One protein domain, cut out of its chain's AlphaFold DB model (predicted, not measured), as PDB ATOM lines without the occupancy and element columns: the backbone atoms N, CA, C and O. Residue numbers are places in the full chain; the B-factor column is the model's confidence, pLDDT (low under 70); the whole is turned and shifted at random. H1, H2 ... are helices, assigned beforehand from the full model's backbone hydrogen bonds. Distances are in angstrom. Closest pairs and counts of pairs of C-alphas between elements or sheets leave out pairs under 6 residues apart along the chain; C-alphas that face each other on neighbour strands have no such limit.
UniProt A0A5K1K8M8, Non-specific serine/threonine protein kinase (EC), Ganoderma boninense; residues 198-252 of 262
ATOM      1  N   MET A 198    -442.814 304.220  48.413       56.03
ATOM      2  CA  MET A 198    -442.850 305.676  48.270       56.03
ATOM      3  C   MET A 198    -443.967 306.352  49.072       56.03
ATOM      4  O   MET A 198    -443.757 307.439  49.611       56.03
ATOM      5  N   ASP A 199    -445.150 305.742  49.168       56.50
ATOM      6  CA  ASP A 199    -446.263 306.348  49.908       56.50
ATOM      7  C   ASP A 199    -446.043 306.284  51.417       56.50
ATOM      8  O   ASP A 199    -446.273 307.265  52.127       56.50
ATOM      9  N   VAL A 200    -445.496 305.167  51.891       62.44
ATOM     10  CA  VAL A 200    -445.086 304.988  53.283       62.44
ATOM     11  C   VAL A 200    -443.964 305.975  53.625       62.44
ATOM     12  O   VAL A 200    -444.071 306.714  54.602       62.44
ATOM     13  N   GLU A 201    -442.945 306.104  52.773       66.56
ATOM     14  CA  GLU A 201    -441.855 307.078  52.928       66.56
ATOM     15  C   GLU A 201    -442.351 308.530  52.930       66.56
ATOM     16  O   GLU A 201    -441.909 309.344  53.744       66.56
ATOM     17  N   ARG A 202    -443.319 308.872  52.072       72.56
ATOM     18  CA  ARG A 202    -443.935 310.205  52.036       72.56
ATOM     19  C   ARG A 202    -444.735 310.489  53.309       72.56
ATOM     20  O   ARG A 202    -444.732 311.630  53.778       72.56
ATOM     21  N   VAL A 203    -445.414 309.490  53.875       71.31
ATOM     22  CA  VAL A 203    -446.094 309.606  55.176       71.31
ATOM     23  C   VAL A 203    -445.073 309.791  56.300       71.31
ATOM     24  O   VAL A 203    -445.240 310.709  57.101       71.31
ATOM     25  N   PHE A 204    -443.983 309.021  56.321       68.75
ATOM     26  CA  PHE A 204    -442.912 309.169  57.315       68.75
ATOM     27  C   PHE A 204    -442.196 310.517  57.218       68.75
ATOM     28  O   PHE A 204    -441.996 311.174  58.235       68.75
ATOM     29  N   SER A 205    -441.889 310.995  56.011       76.31
ATOM     30  CA  SER A 205    -441.287 312.316  55.792       76.31
ATOM     31  C   SER A 205    -442.188 313.446  56.309       76.31
ATOM     32  O   SER A 205    -441.725 314.350  57.007       76.31
ATOM     33  N   LYS A 206    -443.502 313.359  56.059       71.25
ATOM     34  CA  LYS A 206    -444.489 314.293  56.628       71.25
ATOM     35  C   LYS A 206    -444.606 314.155  58.149       71.25
ATOM     36  O   LYS A 206    -444.752 315.160  58.836       71.25
ATOM     37  N   GLY A 207    -444.503 312.936  58.677       70.31
ATOM     38  CA  GLY A 207    -444.444 312.658  60.113       70.31
ATOM     39  C   GLY A 207    -443.229 313.291  60.787       70.31
ATOM     40  O   GLY A 207    -443.368 313.889  61.850       70.31
ATOM     41  N   CYS A 208    -442.063 313.271  60.139       71.56
ATOM     42  CA  CYS A 208    -440.851 313.925  60.637       71.56
ATOM     43  C   CYS A 208    -441.013 315.447  60.788       71.56
ATOM     44  O   CYS A 208    -440.449 316.021  61.714       71.56
ATOM     45  N   LEU A 209    -441.819 316.105  59.942       70.12
ATOM     46  CA  LEU A 209    -442.137 317.533  60.110       70.12
ATOM     47  C   LEU A 209    -442.973 317.802  61.373       70.12
ATOM     48  O   LEU A 209    -442.838 318.859  61.989       70.12
ATOM     49  N   LEU A 210    -443.828 316.853  61.770       66.94
ATOM     50  CA  LEU A 210    -444.601 316.927  63.015       66.94
ATOM     51  C   LEU A 210    -443.738 316.603  64.242       66.94
ATOM     52  O   LEU A 210    -443.909 317.237  65.280       66.94
ATOM     53  N   LEU A 211    -442.769 315.697  64.092       64.38
ATOM     54  CA  LEU A 211    -441.748 315.335  65.084       64.38
ATOM     55  C   LEU A 211    -440.542 316.296  65.072       64.38
ATOM     56  O   LEU A 211    -439.404 315.898  65.317       64.38
ATOM     57  N   SER A 212    -440.775 317.575  64.777       64.00
ATOM     58  CA  SER A 212    -439.756 318.611  64.939       64.00
ATOM     59  C   SER A 212    -439.289 318.678  66.403       64.00
ATOM     60  O   SER A 212    -440.060 318.413  67.329       64.00
ATOM     61  N   HIS A 213    -438.036 319.098  66.618       54.56
ATOM     62  CA  HIS A 213    -437.403 319.242  67.937       54.56
ATOM     63  C   HIS A 213    -438.221 320.100  68.934       54.56
ATOM     64  O   HIS A 213    -438.072 319.953  70.143       54.56
ATOM     65  N   VAL A 214    -439.137 320.942  68.434       54.22
ATOM     66  CA  VAL A 214    -440.016 321.824  69.227       54.22
ATOM     67  C   VAL A 214    -441.324 321.132  69.671       54.22
ATOM     68  O   VAL A 214    -441.963 321.579  70.619       54.22
ATOM     69  N   ARG A 215    -441.728 320.015  69.043       56.59
ATOM     70  CA  ARG A 215    -442.946 319.227  69.359       56.59
ATOM     71  C   ARG A 215    -442.632 317.816  69.877       56.59
ATOM     72  O   ARG A 215    -443.416 316.885  69.715       56.59
ATOM     73  N   SER A 216    -441.506 317.662  70.568       58.56
ATOM     74  CA  SER A 216    -440.947 316.390  71.056       58.56
ATOM     75  C   SER A 216    -441.774 315.638  72.117       58.56
ATOM     76  O   SER A 216    -441.332 314.598  72.602       58.56
ATOM     77  N   ARG A 217    -442.974 316.115  72.483       64.06
ATOM     78  CA  ARG A 217    -443.859 315.486  73.489       64.06
ATOM     79  C   ARG A 217    -445.164 314.911  72.922       64.06
ATOM     80  O   ARG A 217    -446.036 314.530  73.697       64.06
ATOM     81  N   MET A 218    -445.332 314.842  71.600       69.75
ATOM     82  CA  MET A 218    -446.501 314.177  71.010       69.75
ATOM     83  C   MET A 218    -446.350 312.656  71.081       69.75
ATOM     84  O   MET A 218    -445.345 312.101  70.643       69.75
ATOM     85  N   SER A 219    -447.362 311.973  71.622       78.94
ATOM     86  CA  SER A 219    -447.383 310.509  71.634       78.94
ATOM     87  C   SER A 219    -447.448 309.953  70.207       78.94
ATOM     88  O   SER A 219    -447.996 310.595  69.306       78.94
ATOM     89  N   ALA A 220    -446.950 308.731  69.998       77.44
ATOM     90  CA  ALA A 220    -447.045 308.052  68.704       77.44
ATOM     91  C   ALA A 220    -448.499 307.959  68.201       77.44
ATOM     92  O   ALA A 220    -448.758 308.153  67.014       77.44
ATOM     93  N   HIS A 221    -449.456 307.756  69.115       78.62
ATOM     94  CA  HIS A 221    -450.882 307.721  68.801       78.62
ATOM     95  C   HIS A 221    -451.395 309.077  68.295       78.62
ATOM     96  O   HIS A 221    -452.103 309.141  67.294       78.62
ATOM     97  N   THR A 222    -451.005 310.179  68.942       78.38
ATOM     98  CA  THR A 222    -451.383 311.535  68.511       78.38
ATOM     99  C   THR A 222    -450.762 311.877  67.157       78.38
ATOM    100  O   THR A 222    -451.440 312.426  66.292       78.38
ATOM    101  N   THR A 223    -449.497 311.513  66.934       80.06
ATOM    102  CA  THR A 223    -448.819 311.704  65.643       80.06
ATOM    103  C   THR A 223    -449.516 310.922  64.529       80.06
ATOM    104  O   THR A 223    -449.787 311.482  63.469       80.06
ATOM    105  N   CYS A 224    -449.881 309.661  64.785       80.62
ATOM    106  CA  CYS A 224    -450.655 308.837  63.857       80.62
ATOM    107  C   CYS A 224    -452.021 309.467  63.545       80.62
ATOM    108  O   CYS A 224    -452.350 309.681  62.380       80.62
ATOM    109  N   ALA A 225    -452.775 309.869  64.574       82.69
ATOM    110  CA  ALA A 225    -454.085 310.496  64.410       82.69
ATOM    111  C   ALA A 225    -454.021 311.779  63.563       82.69
ATOM    112  O   ALA A 225    -454.859 311.978  62.687       82.69
ATOM    113  N   VAL A 226    -453.003 312.624  63.763       80.25
ATOM    114  CA  VAL A 226    -452.808 313.852  62.971       80.25
ATOM    115  C   VAL A 226    -452.451 313.535  61.516       80.25
ATOM    116  O   VAL A 226    -452.952 314.198  60.605       80.25
ATOM    117  N   LEU A 227    -451.627 312.514  61.267       80.94
ATOM    118  CA  LEU A 227    -451.300 312.075  59.906       80.94
ATOM    119  C   LEU A 227    -452.530 311.513  59.177       80.94
ATOM    120  O   LEU A 227    -452.773 311.895  58.028       80.94
ATOM    121  N   CYS A 228    -453.331 310.684  59.851       82.06
ATOM    122  CA  CYS A 228    -454.594 310.153  59.330       82.06
ATOM    123  C   CYS A 228    -455.602 311.274  59.052       82.06
ATOM    124  O   CYS A 228    -456.152 311.348  57.955       82.06
ATOM    125  N   LEU A 229    -455.773 312.211  59.988       82.44
ATOM    126  CA  LEU A 229    -456.654 313.367  59.818       82.44
ATOM    127  C   LEU A 229    -456.220 314.241  58.633       82.44
ATOM    128  O   LEU A 229    -457.053 314.685  57.842       82.44
ATOM    129  N   GLY A 230    -454.912 314.449  58.464       78.88
ATOM    130  CA  GLY A 230    -454.356 315.155  57.313       78.88
ATOM    131  C   GLY A 230    -454.611 314.430  55.987       78.88
ATOM    132  O   GLY A 230    -454.841 315.082  54.971       78.88
ATOM    133  N   ALA A 231    -454.594 313.095  55.974       78.81
ATOM    134  CA  ALA A 231    -454.941 312.307  54.793       78.81
ATOM    135  C   ALA A 231    -456.440 312.396  54.466       78.81
ATOM    136  O   ALA A 231    -456.793 312.695  53.327       78.81
ATOM    137  N   TRP A 232    -457.309 312.233  55.464       81.38
ATOM    138  CA  TRP A 232    -458.763 312.331  55.306       81.38
ATOM    139  C   TRP A 232    -459.230 313.727  54.895       81.38
ATOM    140  O   TRP A 232    -460.163 313.853  54.106       81.38
ATOM    141  N   SER A 233    -458.556 314.775  55.371       79.62
ATOM    142  CA  SER A 233    -458.803 316.153  54.935       79.62
ATOM    143  C   SER A 233    -458.487 316.347  53.449       79.62
ATOM    144  O   SER A 233    -459.325 316.852  52.707       79.62
ATOM    145  N   ARG A 234    -457.328 315.863  52.973       73.81
ATOM    146  CA  ARG A 234    -456.972 315.932  51.540       73.81
ATOM    147  C   ARG A 234    -457.911 315.124  50.649       73.81
ATOM    148  O   ARG A 234    -458.141 315.520  49.516       73.81
ATOM    149  N   ALA A 235    -458.435 314.014  51.159       75.69
ATOM    150  CA  ALA A 235    -459.415 313.189  50.463       75.69
ATOM    151  C   ALA A 235    -460.858 313.729  50.583       75.69
ATOM    152  O   ALA A 235    -461.792 313.100  50.099       75.69
ATOM    153  N   GLY A 236    -461.065 314.884  51.230       77.88
ATOM    154  CA  GLY A 236    -462.373 315.537  51.331       77.88
ATOM    155  C   GLY A 236    -463.344 314.905  52.335       77.88
ATOM    156  O   GLY A 236    -464.478 315.366  52.456       77.88
ATOM    157  N   TYR A 237    -462.916 313.898  53.102       74.75
ATOM    158  CA  TYR A 237    -463.747 313.255  54.127       74.75
ATOM    159  C   TYR A 237    -463.972 314.152  55.354       74.75
ATOM    160  O   TYR A 237    -464.957 313.990  56.076       74.75
ATOM    161  N   VAL A 238    -463.092 315.132  55.587       76.75
ATOM    162  CA  VAL A 238    -463.225 316.105  56.682       76.75
ATOM    163  C   VAL A 238    -463.741 317.433  56.135       76.75
ATOM    164  O   VAL A 238    -463.009 318.200  55.514       76.75
ATOM    165  N   LYS A 239    -465.014 317.740  56.400       81.50
ATOM    166  CA  LYS A 239    -465.606 319.043  56.058       81.50
ATOM    167  C   LYS A 239    -465.015 320.140  56.950       81.50
ATOM    168  O   LYS A 239    -464.991 319.987  58.171       81.50
ATOM    169  N   GLY A 240    -464.630 321.282  56.373       71.31
ATOM    170  CA  GLY A 240    -464.060 322.416  57.122       71.31
ATOM    171  C   GLY A 240    -464.961 322.949  58.248       71.31
ATOM    172  O   GLY A 240    -464.467 323.395  59.279       71.31
ATOM    173  N   ILE A 241    -466.282 322.798  58.102       71.88
ATOM    174  CA  ILE A 241    -467.281 323.139  59.130       71.88
ATOM    175  C   ILE A 241    -467.071 322.312  60.410       71.88
ATOM    176  O   ILE A 241    -467.213 322.829  61.516       71.88
ATOM    177  N   ASN A 242    -466.701 321.035  60.278       71.31
ATOM    178  CA  ASN A 242    -466.441 320.163  61.425       71.31
ATOM    179  C   ASN A 242    -465.118 320.522  62.108       71.31
ATOM    180  O   ASN A 242    -465.021 320.434  63.328       71.31
ATOM    181  N   LEU A 243    -464.128 320.986  61.339       68.62
ATOM    182  CA  LEU A 243    -462.849 321.446  61.878       68.62
ATOM    183  C   LEU A 243    -463.017 322.729  62.706       68.62
ATOM    184  O   LEU A 243    -462.454 322.832  63.789       68.62
ATOM    185  N   GLN A 244    -463.836 323.676  62.232       66.19
ATOM    186  CA  GLN A 244    -464.151 324.903  62.973       66.19
ATOM    187  C   GLN A 244    -464.915 324.616  64.271       66.19
ATOM    188  O   GLN A 244    -464.591 325.188  65.306       66.19
ATOM    189  N   LYS A 245    -465.881 323.687  64.245       71.19
ATOM    190  CA  LYS A 245    -466.582 323.241  65.460       71.19
ATOM    191  C   LYS A 245    -465.639 322.567  66.460       71.19
ATOM    192  O   LYS A 245    -465.737 322.841  67.647       71.19
ATOM    193  N   ALA A 246    -464.726 321.720  65.985       68.00
ATOM    194  CA  ALA A 246    -463.743 321.057  66.839       68.00
ATOM    195  C   ALA A 246    -462.728 322.043  67.445       68.00
ATOM    196  O   ALA A 246    -462.363 321.896  68.606       68.00
ATOM    197  N   ALA A 247    -462.312 323.065  66.689       67.38
ATOM    198  CA  ALA A 247    -461.431 324.118  67.191       67.38
ATOM    199  C   ALA A 247    -462.112 324.964  68.278       67.38
ATOM    200  O   ALA A 247    -461.500 325.241  69.300       67.38
ATOM    201  N   LEU A 248    -463.391 325.308  68.092       66.38
ATOM    202  CA  LEU A 248    -464.170 326.057  69.083       66.38
ATOM    203  C   LEU A 248    -464.515 325.231  70.333       66.38
ATOM    204  O   LEU A 248    -464.648 325.793  71.413       66.38
ATOM    205  N   ALA A 249    -464.665 323.910  70.203       59.78
ATOM    206  CA  ALA A 249    -464.936 323.031  71.340       59.78
ATOM    207  C   ALA A 249    -463.719 322.858  72.267       59.78
ATOM    208  O   ALA A 249    -463.899 322.680  73.467       59.78
ATOM    209  N   ALA A 250    -462.491 322.941  71.738       57.84
ATOM    210  CA  ALA A 250    -461.268 322.801  72.533       57.84
ATOM    211  C   ALA A 250    -461.046 323.960  73.524       57.84
ATOM    212  O   ALA A 250    -460.404 323.759  74.552       57.84
ATOM    213  N   ASP A 251    -461.609 325.139  73.246       53.44
ATOM    214  CA  ASP A 251    -461.506 326.318  74.114       53.44
ATOM    215  C   ASP A 251    -462.566 326.344  75.238       53.44
ATOM    216  O   ASP A 251    -462.512 327.210  76.106       53.44
ATOM    217  N   LEU A 252    -463.529 325.410  75.252       52.38
ATOM    218  CA  LEU A 252    -464.659 325.408  76.199       52.38
ATOM    219  C   LEU A 252    -464.608 324.304  77.267       52.38
ATOM    220  O   LEU A 252    -465.511 324.230  78.097       52.38
TER     221      LEU A 252
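This is residues 198 to 252 of the 262 residues of the protein "Non-specific serine/threonine protein kinase (EC)" of Ganoderma boninense (UniProt A0A5K1K8M8). Three helices make a loose zigzag, with H2 between H1 and H3. H1 and H2 meet steeply, while H3 reaches out beyond H2 with little contact, and residues 212 to 217 and 244 to 252 stick out. The printed part has 55 residues with three named helices, H1, H2 and H3 in chain order, and no named strand, and its class is all helix. It is loose, with a radius of gyration of the C-alphas of 12.9 A and spans of 33 by 27 by 15 A.

H1, residues 198 to 210, begins at C-alpha 198 (-442.850, 305.676, 48.270) and is 18.6 A long. H2, residues 220 to 234, measures 21.3 A. H3, residues 240 to 250, measures 15.7 A and ends at C-alpha 250 (-461.268, 322.801, 72.533).

H1 touches H2, with residues 223 to 227 of H2 alone; the closest C-alphas, of Gly 207 and Leu 227, are 6.9 A apart. They run opposite ways at a steep tilt of 65 degrees. H2 and H3 are only just apart, their closest C-alphas at 8.5 A. H1 and H3 are apart. Every O i to N i+4 pair is within hydrogen-bond range in H2 and H3, and 8 of 9 in H1.

The farthest C-alphas, of Met 198 and Leu 252, are 40.6 A apart. The printed part has no cut. The link from H1 to H2 is short, that from H2 to H3 tight. Mean pLDDT of the printed part is 70.4, with 23 residues under 70, among them 210 to 218 and 246 to 252.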